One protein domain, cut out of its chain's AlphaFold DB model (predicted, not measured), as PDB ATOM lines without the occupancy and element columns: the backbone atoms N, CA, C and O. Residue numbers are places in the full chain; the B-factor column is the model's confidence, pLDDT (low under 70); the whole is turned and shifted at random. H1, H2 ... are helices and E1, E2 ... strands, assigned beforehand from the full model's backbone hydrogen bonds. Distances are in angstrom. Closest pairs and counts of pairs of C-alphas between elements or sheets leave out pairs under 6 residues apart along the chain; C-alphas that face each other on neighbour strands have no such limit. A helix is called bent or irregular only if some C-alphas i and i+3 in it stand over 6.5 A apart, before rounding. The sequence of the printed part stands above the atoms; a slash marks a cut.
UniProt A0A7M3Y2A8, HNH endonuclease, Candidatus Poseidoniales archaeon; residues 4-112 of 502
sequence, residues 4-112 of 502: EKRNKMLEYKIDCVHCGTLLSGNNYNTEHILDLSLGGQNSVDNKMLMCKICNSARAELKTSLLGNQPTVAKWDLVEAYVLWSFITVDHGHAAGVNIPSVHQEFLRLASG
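What this domain is: This is residues 4 to 112 of the 502 residues of the protein "HNH endonuclease" of Candidatus Poseidoniales archaeon (UniProt A0A7M3Y2A8). Four helices pack into one helical body: H2 and H3 form a hairpin, H5 packs on both at a slant, and the short H4 folds back on the end of H3. A small two-stranded hairpin, E1 and E2, sits at the beginning of H2, and H1 lies beyond it, far from the helical body. The printed part has 109 residues, in the order H1 E1 E2 H2 H3 H4 H5; the sheet, E1 - E2, is antiparallel and the class is mostly helix. It is compact, with a radius of gyration of the C-alphas of 13.8 A, and spans 44 by 30 by 22 A.

How they stand to each other: E1, residues 28 to 32, and E2, residues 47 to 51, are a hairpin; N 29 and O 50 are 2.8 A apart, within hydrogen-bond range. H2, residues 52 to 66, touches H3, residues 72 to 91, with residues 62 to 66 alone, closest at the C-alphas of Leu 66 and Val 78, 6.7 A, at a shallow tilt of 26 degrees, opposite ways. H5, residues 100 to 111, touches H2 at a steep tilt of 43 degrees, the closest C-alphas being those of Ala 57 and Ala 110, 5.1 A. H4, residues 93 to 98, touches H3, closest at the C-alphas of Thr 88 and Gly 96, 5.3 A. H1, residues 4 to 11, touches no helix. Every O i to N i+4 pair is within hydrogen-bond range in H1, H2 and H5; H3 has 13 of 16, and H4 has 0 of 2 but 3 of 3 O i to N i+3 pairs.

Where its parts are: H1 begins at C-alpha 4, (10.647, 49.285, 24.722). H2 is 21.0 A long and H3 28.4 A; H3 is irregular, with C-alphas 73 and 76 8.2 A apart. H5, 15.7 A long, ends at C-alpha 111, (-5.549, 24.581, 12.926).

The domain as a whole: The C-alphas of Glu 11 and Ala 73, the two farthest apart, are 44.4 A apart. The links H1 to E1 and E1 to E2 are long. The printed part has no cut, and no printed residue is under 70 in pLDDT.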
ATOM      1  N   GLU A   4      11.167  48.084  25.384       82.38
ATOM      2  CA  GLU A   4      10.647  49.285  24.722       82.38
ATOM      3  C   GLU A   4      10.149  48.992  23.300       82.38
ATOM      4  O   GLU A   4       9.022  49.323  22.948       82.38
ATOM      5  N   LYS A   5      10.958  48.291  22.497       77.88
ATOM      6  CA  LYS A   5      10.610  47.939  21.117       77.88
ATOM      7  C   LYS A   5       9.389  47.025  21.043       77.88
ATOM      8  O   LYS A   5       8.523  47.220  20.199       77.88
ATOM      9  N   ARG A   6       9.302  46.061  21.964       81.88
ATOM     10  CA  ARG A   6       8.127  45.198  22.122       81.88
ATOM     11  C   ARG A   6       6.875  46.018  22.433       81.88
ATOM     12  O   ARG A   6       5.857  45.809  21.788       81.88
ATOM     13  N   ASN A   7       6.958  46.944  23.386       83.88
ATOM     14  CA  ASN A   7       5.827  47.793  23.760       83.88
ATOM     15  C   ASN A   7       5.368  48.664  22.585       83.88
ATOM     16  O   ASN A   7       4.176  48.693  22.302       83.88
ATOM     17  N   LYS A   8       6.308  49.267  21.843       83.62
ATOM     18  CA  LYS A   8       6.011  50.009  20.608       83.62
ATOM     19  C   LYS A   8       5.289  49.135  19.583       83.62
ATOM     20  O   LYS A   8       4.259  49.526  19.059       83.62
ATOM     21  N   MET A   9       5.774  47.918  19.325       79.56
ATOM     22  CA  MET A   9       5.102  46.994  18.400       79.56
ATOM     23  C   MET A   9       3.652  46.699  18.819       79.56
ATOM     24  O   MET A   9       2.770  46.676  17.969       79.56
ATOM     25  N   LEU A  10       3.381  46.522  20.114       84.12
ATOM     26  CA  LEU A  10       2.012  46.326  20.603       84.12
ATOM     27  C   LEU A  10       1.137  47.575  20.480       84.12
ATOM     28  O   LEU A  10      -0.048  47.455  20.180       84.12
ATOM     29  N   GLU A  11       1.711  48.759  20.685       87.38
ATOM     30  CA  GLU A  11       1.030  50.040  20.479       87.38
ATOM     31  C   GLU A  11       0.533  50.180  19.032       87.38
ATOM     32  O   GLU A  11      -0.598  50.606  18.801       87.38
ATOM     33  N   TYR A  12       1.312  49.685  18.060       86.81
ATOM     34  CA  TYR A  12       0.916  49.614  16.648       86.81
ATOM     35  C   TYR A  12      -0.141  48.550  16.328       86.81
ATOM     36  O   TYR A  12      -0.474  48.368  15.156       86.81
ATOM     37  N   LYS A  13      -0.698  47.863  17.337       90.75
ATOM     38  CA  LYS A  13      -1.751  46.849  17.172       90.75
ATOM     39  C   LYS A  13      -1.364  45.798  16.131       90.75
ATOM     40  O   LYS A  13      -2.128  45.515  15.208       90.75
ATOM     41  N   ILE A  14      -0.153  45.263  16.268       90.44
ATOM     42  CA  ILE A  14       0.386  44.326  15.288       90.44
ATOM     43  C   ILE A  14      -0.347  42.992  15.310       90.44
ATOM     44  O   ILE A  14      -0.799  42.519  16.356       90.44
ATOM     45  N   ASP A  15      -0.394  42.350  14.155       91.50
ATOM     46  CA  ASP A  15      -0.987  41.035  13.991       91.50
ATOM     47  C   ASP A  15       0.096  39.944  14.025       91.50
ATOM     48  O   ASP A  15       1.251  40.157  13.653       91.50
ATOM     49  N   CYS A  16      -0.280  38.740  14.452       91.69
ATOM     50  CA  CYS A  16       0.551  37.553  14.309       91.69
ATOM     51  C   CYS A  16       0.846  37.298  12.826       91.69
ATOM     52  O   CYS A  16      -0.087  37.125  12.041       91.69
ATOM     53  N   VAL A  17       2.123  37.173  12.462       88.00
ATOM     54  CA  VAL A  17       2.548  36.946  11.069       88.00
ATOM     55  C   VAL A  17       1.956  35.677  10.439       88.00
ATOM     56  O   VAL A  17       1.658  35.652   9.247       88.00
ATOM     57  N   HIS A  18       1.710  34.640  11.246       88.50
ATOM     58  CA  HIS A  18       1.186  33.362  10.761       88.50
ATOM     59  C   HIS A  18      -0.341  33.266  10.737       88.50
ATOM     60  O   HIS A  18      -0.869  32.378  10.085       88.50
ATOM     61  N   CYS A  19      -1.075  34.093  11.481       89.56
ATOM     62  CA  CYS A  19      -2.527  33.892  11.580       89.56
ATOM     63  C   CYS A  19      -3.377  35.146  11.694       89.56
ATOM     64  O   CYS A  19      -4.569  35.047  11.978       89.56
ATOM     65  N   GLY A  20      -2.760  36.319  11.605       90.31
ATOM     66  CA  GLY A  20      -3.459  37.592  11.675       90.31
ATOM     67  C   GLY A  20      -4.125  37.906  13.015       90.31
ATOM     68  O   GLY A  20      -4.828  38.903  13.127       90.31
ATOM     69  N   THR A  21      -3.928  37.090  14.057       91.81
ATOM     70  CA  THR A  21      -4.468  37.383  15.389       91.81
ATOM     71  C   THR A  21      -3.777  38.612  15.963       91.81
ATOM     72  O   THR A  21      -2.552  38.616  16.083       91.81
ATOM     73  N   LEU A  22      -4.556  39.616  16.366       92.75
ATOM     74  CA  LEU A  22      -4.054  40.816  17.032       92.75
ATOM     75  C   LEU A  22      -3.258  40.447  18.293       92.75
ATOM     76  O   LEU A  22      -3.772  39.782  19.201       92.75
ATOM     77  N   LEU A  23      -2.006  40.892  18.363       93.25
ATOM     78  CA  LEU A  23      -1.146  40.660  19.516       93.25
ATOM     79  C   LEU A  23      -1.432  41.721  20.581       93.25
ATOM     80  O   LEU A  23      -1.312  42.919  20.340       93.25
ATOM     81  N   SER A  24      -1.835  41.278  21.767       91.62
ATOM     82  CA  SER A  24      -2.174  42.154  22.890       91.62
ATOM     83  C   SER A  24      -2.034  41.426  24.229       91.62
ATOM     84  O   SER A  24      -2.103  40.195  24.311       91.62
ATOM     85  N   GLY A  25      -1.803  42.195  25.298       89.69
ATOM     86  CA  GLY A  25      -1.661  41.660  26.652       89.69
ATOM     87  C   GLY A  25      -0.595  40.564  26.735       89.69
ATOM     88  O   GLY A  25       0.579  40.817  26.481       89.69
ATOM     89  N   ASN A  26      -1.017  39.341  27.063       90.06
ATOM     90  CA  ASN A  26      -0.149  38.172  27.243       90.06
ATOM     91  C   ASN A  26      -0.394  37.057  26.203       90.06
ATOM     92  O   ASN A  26      -0.078  35.895  26.473       90.06
ATOM     93  N   ASN A  27      -0.970  37.361  25.033       94.06
ATOM     94  CA  ASN A  27      -1.306  36.345  24.020       94.06
ATOM     95  C   ASN A  27      -0.167  36.016  23.027       94.06
ATOM     96  O   ASN A  27      -0.368  35.238  22.090       94.06
ATOM     97  N   TYR A  28       1.030  36.569  23.233       94.62
ATOM     98  CA  TYR A  28       2.166  36.456  22.318       94.62
ATOM     99  C   TYR A  28       3.466  36.078  23.037       94.62
ATOM    100  O   TYR A  28       3.584  36.232  24.252       94.62
ATOM    101  N   ASN A  29       4.449  35.627  22.258       94.12
ATOM    102  CA  ASN A  29       5.836  35.415  22.664       94.12
ATOM    103  C   ASN A  29       6.785  36.168  21.718       94.12
ATOM    104  O   ASN A  29       6.409  36.568  20.615       94.12
ATOM    105  N   THR A  30       8.026  36.375  22.163       92.12
ATOM    106  CA  THR A  30       9.133  36.727  21.263       92.12
ATOM    107  C   THR A  30       9.803  35.435  20.827       92.12
ATOM    108  O   THR A  30      10.309  34.729  21.692       92.12
ATOM    109  N   GLU A  31       9.816  35.159  19.530       93.19
ATOM    110  CA  GLU A  31      10.365  33.924  18.963       93.19
ATOM    111  C   GLU A  31      11.521  34.227  18.012       93.19
ATOM    112  O   GLU A  31      11.624  35.350  17.498       93.19
ATOM    113  N   HIS A  32      12.401  33.247  17.795       94.81
ATOM    114  CA  HIS A  32      13.465  33.365  16.806       94.81
ATOM    115  C   HIS A  32      12.966  33.047  15.385       94.81
ATOM    116  O   HIS A  32      12.174  32.132  15.187       94.81
ATOM    117  N   ILE A  33      13.420  33.802  14.377       94.62
ATOM    118  CA  ILE A  33      13.058  33.546  12.966       94.62
ATOM    119  C   ILE A  33      13.744  32.274  12.467       94.62
ATOM    120  O   ILE A  33      13.112  31.461  11.805       94.62
ATOM    121  N   LEU A  34      15.012  32.090  12.817       95.06
ATOM    122  CA  LEU A  34      15.766  30.850  12.712       95.06
ATOM    123  C   LEU A  34      16.051  30.348  14.126       95.06
ATOM    124  O   LEU A  34      16.619  31.075  14.944       95.06
ATOM    125  N   ASP A  35      15.673  29.107  14.409       94.69
ATOM    126  CA  ASP A  35      15.917  28.465  15.696       94.69
ATOM    127  C   ASP A  35      17.397  28.482  16.097       94.69
ATOM    128  O   ASP A  35      18.276  28.181  15.290       94.69
ATOM    129  N   LEU A  36      17.675  28.722  17.385       93.62
ATOM    130  CA  LEU A  36      19.046  28.694  17.916       93.62
ATOM    131  C   LEU A  36      19.739  27.341  17.683       93.62
ATOM    132  O   LEU A  36      20.928  27.291  17.393       93.62
ATOM    133  N   SER A  37      18.990  26.236  17.764       91.62
ATOM    134  CA  SER A  37      19.532  24.893  17.513       91.62
ATOM    135  C   SER A  37      19.841  24.619  16.037       91.62
ATOM    136  O   SER A  37      20.410  23.580  15.732       91.62
ATOM    137  N   LEU A  38      19.413  25.501  15.129       92.81
ATOM    138  CA  LEU A  38      19.687  25.441  13.692       92.81
ATOM    139  C   LEU A  38      20.671  26.545  13.267       92.81
ATOM    140  O   LEU A  38      20.691  26.946  12.109       92.81
ATOM    141  N   GLY A  39      21.462  27.074  14.209       92.62
ATOM    142  CA  GLY A  39      22.445  28.130  13.942       92.62
ATOM    143  C   GLY A  39      21.879  29.551  13.984       92.62
ATOM    144  O   GLY A  39      22.587  30.508  13.678       92.62
ATOM    145  N   GLY A  40      20.619  29.725  14.390       94.44
ATOM    146  CA  GLY A  40      20.059  31.044  14.648       94.44
ATOM    147  C   GLY A  40      20.823  31.781  15.748       94.44
ATOM    148  O   GLY A  40      21.206  31.204  16.763       94.44
ATOM    149  N   GLN A  41      21.013  33.087  15.583       92.69
ATOM    150  CA  GLN A  41      21.658  33.920  16.598       92.69
ATOM    151  C   GLN A  41      20.628  34.539  17.547       92.69
ATOM    152  O   GLN A  41      19.492  34.830  17.169       92.69
ATOM    153  N   ASN A  42      21.030  34.834  18.784       91.50
ATOM    154  CA  ASN A  42      20.174  35.527  19.753       91.50
ATOM    155  C   ASN A  42      20.134  37.060  19.541       91.50
ATOM    156  O   ASN A  42      20.075  37.830  20.506       91.50
ATOM    157  N   SER A  43      20.170  37.512  18.286       88.50
ATOM    158  CA  SER A  43      20.175  38.925  17.894       88.50
ATOM    159  C   SER A  43      18.762  39.523  17.869       88.50
ATOM    160  O   SER A  43      17.765  38.846  18.138       88.50
ATOM    161  N   VAL A  44      18.647  40.832  17.629       82.38
ATOM    162  CA  VAL A  44      17.339  41.477  17.411       82.38
ATOM    163  C   VAL A  44      16.787  41.126  16.030       82.38
ATOM    164  O   VAL A  44      15.582  40.950  15.911       82.38
ATOM    165  N   ASP A  45      17.651  40.962  15.033       86.69
ATOM    166  CA  ASP A  45      17.264  40.729  13.636       86.69
ATOM    167  C   ASP A  45      16.693  39.329  13.415       86.69
ATOM    168  O   ASP A  45      15.854  39.124  12.545       86.69
ATOM    169  N   ASN A  46      17.090  38.383  14.267       93.50
ATOM    170  CA  ASN A  46      16.544  37.036  14.306       93.50
ATOM    171  C   ASN A  46      15.362  36.903  15.282       93.50
ATOM    172  O   ASN A  46      15.106  35.811  15.768       93.50
ATOM    173  N   LYS A  47      14.673  37.990  15.653       91.75
ATOM    174  CA  LYS A  47      13.517  37.937  16.564       91.75
ATOM    175  C   LYS A  47      12.268  38.511  15.922       91.75
ATOM    176  O   LYS A  47      12.318  39.535  15.245       91.75
ATOM    177  N   MET A  48      11.137  37.897  16.239       91.12
ATOM    178  CA  MET A  48       9.806  38.340  15.840       91.12
ATOM    179  C   MET A  48       8.801  38.182  16.984       91.12
ATOM    180  O   MET A  48       9.086  37.548  18.005       91.12
ATOM    181  N   LEU A  49       7.624  38.786  16.824       91.81
ATOM    182  CA  LEU A  49       6.485  38.591  17.717       91.81
ATOM    183  C   LEU A  49       5.474  37.648  17.067       91.81
ATOM    184  O   LEU A  49       5.082  37.843  15.920       91.81
ATOM    185  N   MET A  50       5.041  36.636  17.813       93.38
ATOM    186  CA  MET A  50       4.111  35.619  17.327       93.38
ATOM    187  C   MET A  50       3.125  35.237  18.433       93.38
ATOM    188  O   MET A  50       3.478  35.233  19.615       93.38
ATOM    189  N   CYS A  51       1.878  34.920  18.072       94.88
ATOM    190  CA  CYS A  51       0.898  34.463  19.053       94.88
ATOM    191  C   CYS A  51       1.318  33.108  19.650       94.88
ATOM    192  O   CYS A  51       1.977  32.298  18.996       94.88
ATOM    193  N   LYS A  52       0.915  32.836  20.894       96.19
ATOM    194  CA  LYS A  52       1.315  31.610  21.609       96.19
ATOM    195  C   LYS A  52       0.917  30.318  20.886       96.19
ATOM    196  O   LYS A  52       1.667  29.350  20.940       96.19
ATOM    197  N   ILE A  53      -0.219  30.320  20.183       94.94
ATOM    198  CA  ILE A  53      -0.715  29.156  19.431       94.94
ATOM    199  C   ILE A  53       0.217  28.841  18.257       94.94
ATOM    200  O   ILE A  53       0.716  27.724  18.155       94.94
ATOM    201  N   CYS A  54       0.509  29.830  17.405       94.94
ATOM    202  CA  CYS A  54       1.442  29.648  16.289       94.94
ATOM    203  C   CYS A  54       2.857  29.326  16.783       94.94
ATOM    204  O   CYS A  54       3.546  28.536  16.148       94.94
ATOM    205  N   ASN A  55       3.255  29.859  17.945       96.12
ATOM    206  CA  ASN A  55       4.522  29.504  18.575       96.12
ATOM    207  C   ASN A  55       4.614  28.022  18.930       96.12
ATOM    208  O   ASN A  55       5.594  27.363  18.596       96.12
ATOM    209  N   SER A  56       3.575  27.503  19.584       96.25
ATOM    210  CA  SER A  56       3.498  26.090  19.947       96.25
ATOM    211  C   SER A  56       3.507  25.202  18.705       96.25
ATOM    212  O   SER A  56       4.323  24.291  18.615       96.25
ATOM    213  N   ALA A  57       2.670  25.521  17.710       96.62
ATOM    214  CA  ALA A  57       2.590  24.762  16.464       96.62
ATOM    215  C   ALA A  57       3.918  24.767  15.691       96.62
ATOM    216  O   ALA A  57       4.307  23.755  15.123       96.62
ATOM    217  N   ARG A  58       4.655  25.885  15.698       95.75
ATOM    218  CA  ARG A  58       5.971  25.978  15.058       95.75
ATOM    219  C   ARG A  58       7.040  25.143  15.777       95.75
ATOM    220  O   ARG A  58       7.876  24.528  15.114       95.75
ATOM    221  N   ALA A  59       7.022  25.111  17.111       95.81
ATOM    222  CA  ALA A  59       7.923  24.266  17.897       95.81
ATOM    223  C   ALA A  59       7.634  22.768  17.680       95.81
ATOM    224  O   ALA A  59       8.556  21.957  17.556       95.81
ATOM    225  N   GLU A  60       6.353  22.409  17.582       96.56
ATOM    226  CA  GLU A  60       5.919  21.049  17.269       96.56
ATOM    227  C   GLU A  60       6.264  20.663  15.826       96.56
ATOM    228  O   GLU A  60       6.799  19.581  15.610       96.56
ATOM    229  N   LEU A  61       6.089  21.571  14.857       96.81
ATOM    230  CA  LEU A  61       6.471  21.376  13.453       96.81
ATOM    231  C   LEU A  61       7.945  21.000  13.319       96.81
ATOM    232  O   LEU A  61       8.292  20.042  12.633       96.81
ATOM    233  N   LYS A  62       8.819  21.742  14.003       96.25
ATOM    234  CA  LYS A  62      10.254  21.462  14.024       96.25
ATOM    235  C   LYS A  62      10.540  20.064  14.566       96.25
ATOM    236  O   LYS A  62      11.306  19.324  13.960       96.25
ATOM    237  N   THR A  63       9.925  19.703  15.691       95.50
ATOM    238  CA  THR A  63      10.108  18.382  16.308       95.50
ATOM    239  C   THR A  63       9.558  17.264  15.413       95.50
ATOM    240  O   THR A  63      10.226  16.247  15.254       95.50
ATOM    241  N   SER A  64       8.397  17.470  14.784       96.19
ATOM    242  CA  SER A  64       7.755  16.531  13.849       96.19
ATOM    243  C   SER A  64       8.642  16.263  12.627       96.19
ATOM    244  O   SER A  64       8.921  15.112  12.295       96.19
ATOM    245  N   LEU A  65       9.168  17.319  11.996       95.50
ATOM    246  CA  LEU A  65       9.989  17.201  10.788       95.50
ATOM    247  C   LEU A  65      11.427  16.750  11.085       95.50
ATOM    248  O   LEU A  65      11.967  15.852  10.432       95.50
ATOM    249  N   LEU A  66      12.075  17.385  12.059       95.19
ATOM    250  CA  LEU A  66      13.525  17.290  12.256       95.19
ATOM    251  C   LEU A  66      13.907  16.379  13.430       95.19
ATOM    252  O   LEU A  66      15.018  15.849  13.457       95.19
ATOM    253  N   GLY A  67      12.990  16.139  14.369       93.38
ATOM    254  CA  GLY A  67      13.277  15.511  15.659       93.38
ATOM    255  C   GLY A  67      13.955  16.465  16.649       93.38
ATOM    256  O   GLY A  67      14.100  17.663  16.405       93.38
ATOM    257  N   ASN A  68      14.396  15.922  17.787       88.94
ATOM    258  CA  ASN A  68      15.073  16.702  18.834       88.94
ATOM    259  C   ASN A  68      16.506  17.109  18.454       88.94
ATOM    260  O   ASN A  68      17.017  18.108  18.960       88.94
ATOM    261  N   GLN A  69      17.154  16.330  17.584       86.81
ATOM    262  CA  GLN A  69      18.505  16.571  17.082       86.81
ATOM    263  C   GLN A  69      18.521  16.331  15.567       86.81
ATOM    264  O   GLN A  69      18.493  15.174  15.138       86.81
ATOM    265  N   PRO A  70      18.522  17.397  14.751       85.62
ATOM    266  CA  PRO A  70      18.627  17.272  13.305       85.62
ATOM    267  C   PRO A  70      19.944  16.585  12.934       85.62
ATOM    268  O   PRO A  70      21.008  16.988  13.398       85.62
ATOM    269  N   THR A  71      19.877  15.554  12.096       87.44
ATOM    270  CA  THR A  71      21.056  14.867  11.558       87.44
ATOM    271  C   THR A  71      21.299  15.293  10.113       87.44
ATOM    272  O   THR A  71      20.378  15.730   9.422       87.44
ATOM    273  N   VAL A  72      22.530  15.118   9.624       86.31
ATOM    274  CA  VAL A  72      22.899  15.424   8.226       86.31
ATOM    275  C   VAL A  72      22.036  14.641   7.226       86.31
ATOM    276  O   VAL A  72      21.714  15.145   6.158       86.31
ATOM    277  N   ALA A  73      21.564  13.446   7.598       90.56
ATOM    278  CA  ALA A  73      20.668  12.635   6.771       90.56
ATOM    279  C   ALA A  73      19.294  13.287   6.503       90.56
ATOM    280  O   ALA A  73      18.586  12.858   5.599       90.56
ATOM    281  N   LYS A  74      18.903  14.306   7.280       92.69
ATOM    282  CA  LYS A  74      17.646  15.054   7.116       92.69
ATOM    283  C   LYS A  74      17.867  16.475   6.589       92.69
ATOM    284  O   LYS A  74      17.010  17.333   6.801       92.69
ATOM    285  N   TRP A  75      19.004  16.750   5.944       93.12
ATOM    286  CA  TRP A  75      19.363  18.108   5.526       93.12
ATOM    287  C   TRP A  75      18.307  18.762   4.627       93.12
ATOM    288  O   TRP A  75      17.945  19.906   4.875       93.12
ATOM    289  N   ASP A  76      17.711  18.013   3.697       96.00
ATOM    290  CA  ASP A  76      16.645  18.522   2.820       96.00
ATOM    291  C   ASP A  76      15.428  19.039   3.612       96.00
ATOM    292  O   ASP A  76      14.829  20.061   3.277       96.00
ATOM    293  N   LEU A  77      15.069  18.365   4.715       96.31
ATOM    294  CA  LEU A  77      13.978  18.795   5.598       96.31
ATOM    295  C   LEU A  77      14.375  20.012   6.437       96.31
ATOM    296  O   LEU A  77      13.540  20.886   6.677       96.31
ATOM    297  N   VAL A  78      15.635  20.072   6.883       96.06
ATOM    298  CA  VAL A  78      16.180  21.237   7.594       96.06
ATOM    299  C   VAL A  78      16.132  22.458   6.680       96.06
ATOM    300  O   VAL A  78      15.593  23.488   7.078       96.06
ATOM    301  N   GLU A  79      16.631  22.336   5.451       96.62
ATOM    302  CA  GLU A  79      16.616  23.400   4.449       96.62
ATOM    303  C   GLU A  79      15.186  23.867   4.160       96.62
ATOM    304  O   GLU A  79      14.896  25.060   4.272       96.62
ATOM    305  N   ALA A  80      14.260  22.939   3.895       97.56
ATOM    306  CA  ALA A  80      12.856  23.266   3.658       97.56
ATOM    307  C   ALA A  80      12.220  24.015   4.845       97.56
ATOM    308  O   ALA A  80      11.531  25.018   4.649       97.56
ATOM    309  N   TYR A  81      12.472  23.574   6.083       97.75
ATOM    310  CA  TYR A  81      11.975  24.239   7.292       97.75
ATOM    311  C   TYR A  81      12.545  25.654   7.460       97.75
ATOM    312  O   TYR A  81      11.815  26.588   7.812       97.75
ATOM    313  N   VAL A  82      13.843  25.827   7.205       96.69
ATOM    314  CA  VAL A  82      14.526  27.121   7.309       96.69
ATOM    315  C   VAL A  82      13.989  28.097   6.263       96.69
ATOM    316  O   VAL A  82      13.605  29.212   6.616       96.69
ATOM    317  N   LEU A  83      13.886  27.670   5.000       96.81
ATOM    318  CA  LEU A  83      13.321  28.484   3.922       96.81
ATOM    319  C   LEU A  83      11.873  28.878   4.217       96.81
ATOM    320  O   LEU A  83      11.520  30.053   4.114       96.81
ATOM    321  N   TRP A  84      11.050  27.924   4.662       97.00
ATOM    322  CA  TRP A  84       9.670  28.187   5.068       97.00
ATOM    323  C   TRP A  84       9.594  29.220   6.199       97.00
ATOM    324  O   TRP A  84       8.780  30.146   6.142       97.00
ATOM    325  N   SER A  85      10.465  29.106   7.204       95.31
ATOM    326  CA  SER A  85      10.504  30.023   8.347       95.31
ATOM    327  C   SER A  85      10.840  31.454   7.934       95.31
ATOM    328  O   SER A  85      10.242  32.387   8.459       95.31
ATOM    329  N   PHE A  86      11.761  31.649   6.989       93.81
ATOM    330  CA  PHE A  86      12.091  32.984   6.490       93.81
ATOM    331  C   PHE A  86      10.991  33.556   5.594       93.81
ATOM    332  O   PHE A  86      10.533  34.675   5.824       93.81
ATOM    333  N   ILE A  87      10.516  32.778   4.618       92.38
ATOM    334  CA  ILE A  87       9.521  33.239   3.642       92.38
ATOM    335  C   ILE A  87       8.205  33.612   4.329       92.38
ATOM    336  O   ILE A  87       7.636  34.660   4.032       92.38
ATOM    337  N   THR A  88       7.727  32.793   5.269       91.62
ATOM    338  CA  THR A  88       6.468  33.081   5.975       91.62
ATOM    339  C   THR A  88       6.557  34.304   6.875       91.62
ATOM    340  O   THR A  88       5.550  34.969   7.103       91.62
ATOM    341  N   VAL A  89       7.750  34.626   7.367       90.00
ATOM    342  CA  VAL A  89       7.983  35.807   8.191       90.00
ATOM    343  C   VAL A  89       8.043  37.073   7.336       90.00
ATOM    344  O   VAL A  89       7.370  38.054   7.652       90.00
ATOM    345  N   ASP A  90       8.793  37.038   6.235       86.25
ATOM    346  CA  ASP A  90       9.007  38.202   5.369       86.25
ATOM    347  C   ASP A  90       7.799  38.510   4.472       86.25
ATOM    348  O   ASP A  90       7.451  39.674   4.280       86.25
ATOM    349  N   HIS A  91       7.110  37.479   3.981       84.50
ATOM    350  CA  HIS A  91       6.017  37.609   3.012       84.50
ATOM    351  C   HIS A  91       4.644  37.203   3.568       84.50
ATOM    352  O   HIS A  91       3.643  37.260   2.854       84.50
ATOM    353  N   GLY A  92       4.576  36.834   4.848       84.62
ATOM    354  CA  GLY A  92       3.341  36.434   5.516       84.62
ATOM    355  C   GLY A  92       2.975  34.962   5.308       84.62
ATOM    356  O   GLY A  92       3.583  34.230   4.527       84.62
ATOM    357  N   HIS A  93       1.949  34.518   6.037       88.12
ATOM    358  CA  HIS A  93       1.559  33.110   6.131       88.12
ATOM    359  C   HIS A  93       1.339  32.414   4.781       88.12
ATOM    360  O   HIS A  93       1.866  31.318   4.580       88.12
ATOM    361  N   ALA A  94       0.613  33.063   3.867       87.19
ATOM    362  CA  ALA A  94       0.272  32.516   2.557       87.19
ATOM    363  C   ALA A  94       1.508  32.198   1.702       87.19
ATOM    364  O   ALA A  94       1.471  31.290   0.883       87.19
ATOM    365  N   ALA A  95       2.643  32.871   1.922       89.06
ATOM    366  CA  ALA A  95       3.876  32.572   1.198       89.06
ATOM    367  C   ALA A  95       4.472  31.200   1.567       89.06
ATOM    368  O   ALA A  95       5.334  30.687   0.850       89.06
ATOM    369  N   GLY A  96       3.990  30.573   2.645       90.56
ATOM    370  CA  GLY A  96       4.351  29.212   3.026       90.56
ATOM    371  C   GLY A  96       3.992  28.164   1.970       90.56
ATOM    372  O   GLY A  96       4.664  27.138   1.912       90.56
ATOM    373  N   VAL A  97       3.027  28.435   1.081       91.62
ATOM    374  CA  VAL A  97       2.663  27.536  -0.034       91.62
ATOM    375  C   VAL A  97       3.824  27.248  -0.991       91.62
ATOM    376  O   VAL A  97       3.787  26.249  -1.698       91.62
ATOM    377  N   ASN A  98       4.881  28.070  -0.984       94.38
ATOM    378  CA  ASN A  98       6.100  27.812  -1.755       94.38
ATOM    379  C   ASN A  98       6.916  26.625  -1.215       94.38
ATOM    380  O   ASN A  98       7.753  26.089  -1.933       94.38
ATOM    381  N   ILE A  99       6.657  26.189   0.025       97.31
ATOM    382  CA  ILE A  99       7.214  24.974   0.631       97.31
ATOM    383  C   ILE A  99       6.038  24.107   1.138       97.31
ATOM    384  O   ILE A  99       5.770  24.061   2.346       97.31
ATOM    385  N   PRO A 100       5.292  23.437   0.232       96.00
ATOM    386  CA  PRO A 100       3.986  22.854   0.547       96.00
ATOM    387  C   PRO A 100       4.010  21.838   1.688       96.00
ATOM    388  O   PRO A 100       3.148  21.885   2.561       96.00
ATOM    389  N   SER A 101       5.007  20.949   1.715       96.62
ATOM    390  CA  SER A 101       5.111  19.879   2.717       96.62
ATOM    391  C   SER A 101       5.221  20.426   4.142       96.62
ATOM    392  O   SER A 101       4.497  19.995   5.037       96.62
ATOM    393  N   VAL A 102       6.081  21.426   4.347       97.50
ATOM    394  CA  VAL A 102       6.273  22.081   5.649       97.50
ATOM    395  C   VAL A 102       5.037  22.895   6.029       97.50
ATOM    396  O   VAL A 102       4.595  22.868   7.177       97.50
ATOM    397  N   HIS A 103       4.450  23.609   5.068       96.62
ATOM    398  CA  HIS A 103       3.299  24.466   5.326       96.62
ATOM    399  C   HIS A 103       2.031  23.681   5.673       96.62
ATOM    400  O   HIS A 103       1.325  24.057   6.607       96.62
ATOM    401  N   GLN A 104       1.764  22.574   4.981       95.94
ATOM    402  CA  GLN A 104       0.635  21.693   5.288       95.94
ATOM    403  C   GLN A 104       0.771  21.075   6.680       95.94
ATOM    404  O   GLN A 104      -0.197  21.074   7.439       95.94
ATOM    405  N   GLU A 105       1.970  20.622   7.053       97.12
ATOM    406  CA  GLU A 105       2.216  20.098   8.399       97.12
ATOM    407  C   GLU A 105       2.034  21.189   9.465       97.12
ATOM    408  O   GLU A 105       1.409  20.955  10.499       97.12
ATOM    409  N   PHE A 106       2.469  22.424   9.194       96.25
ATOM    410  CA  PHE A 106       2.188  23.550  10.084       96.25
ATOM    411  C   PHE A 106       0.683  23.796  10.248       96.25
ATOM    412  O   PHE A 106       0.218  23.972  11.372       96.25
ATOM    413  N   LEU A 107      -0.087  23.811   9.156       94.44
ATOM    414  CA  LEU A 107      -1.544  23.991   9.197       94.44
ATOM    415  C   LEU A 107      -2.229  22.851   9.955       94.44
ATOM    416  O   LEU A 107      -3.149  23.092  10.741       94.44
ATOM    417  N   ARG A 108      -1.757  21.611   9.775       95.50
ATOM    418  CA  ARG A 108      -2.220  20.441  10.531       95.50
ATOM    419  C   ARG A 108      -2.080  20.674  12.034       95.50
ATOM    420  O   ARG A 108      -3.046  20.481  12.767       95.50
ATOM    421  N   LEU A 109      -0.918  21.153  12.467       94.75
ATOM    422  CA  LEU A 109      -0.603  21.412  13.871       94.75
ATOM    423  C   LEU A 109      -1.300  22.661  14.430       94.75
ATOM    424  O   LEU A 109      -1.779  22.666  15.561       94.75
ATOM    425  N   ALA A 110      -1.381  23.736  13.648       92.38
ATOM    426  CA  ALA A 110      -1.899  25.018  14.112       92.38
ATOM    427  C   ALA A 110      -3.434  25.091  14.109       92.38
ATOM    428  O   ALA A 110      -4.014  25.817  14.920       92.38
ATOM    429  N   SER A 111      -4.105  24.427  13.171       89.06
ATOM    430  CA  SER A 111      -5.549  24.581  12.926       89.06
ATOM    431  C   SER A 111      -6.243  23.286  12.500       89.06
ATOM    432  O   SER A 111      -7.337  23.337  11.938       89.06
ATOM    433  N   GLY A 112      -5.635  22.121  12.746       87.75
ATOM    434  CA  GLY A 112      -6.207  20.838  12.329       87.75
ATOM    435  C   GLY A 112      -6.298  20.696  10.808       87.75
ATOM    436  O   GLY A 112      -7.193  20.026  10.307       87.75
TER     437      GLY A 112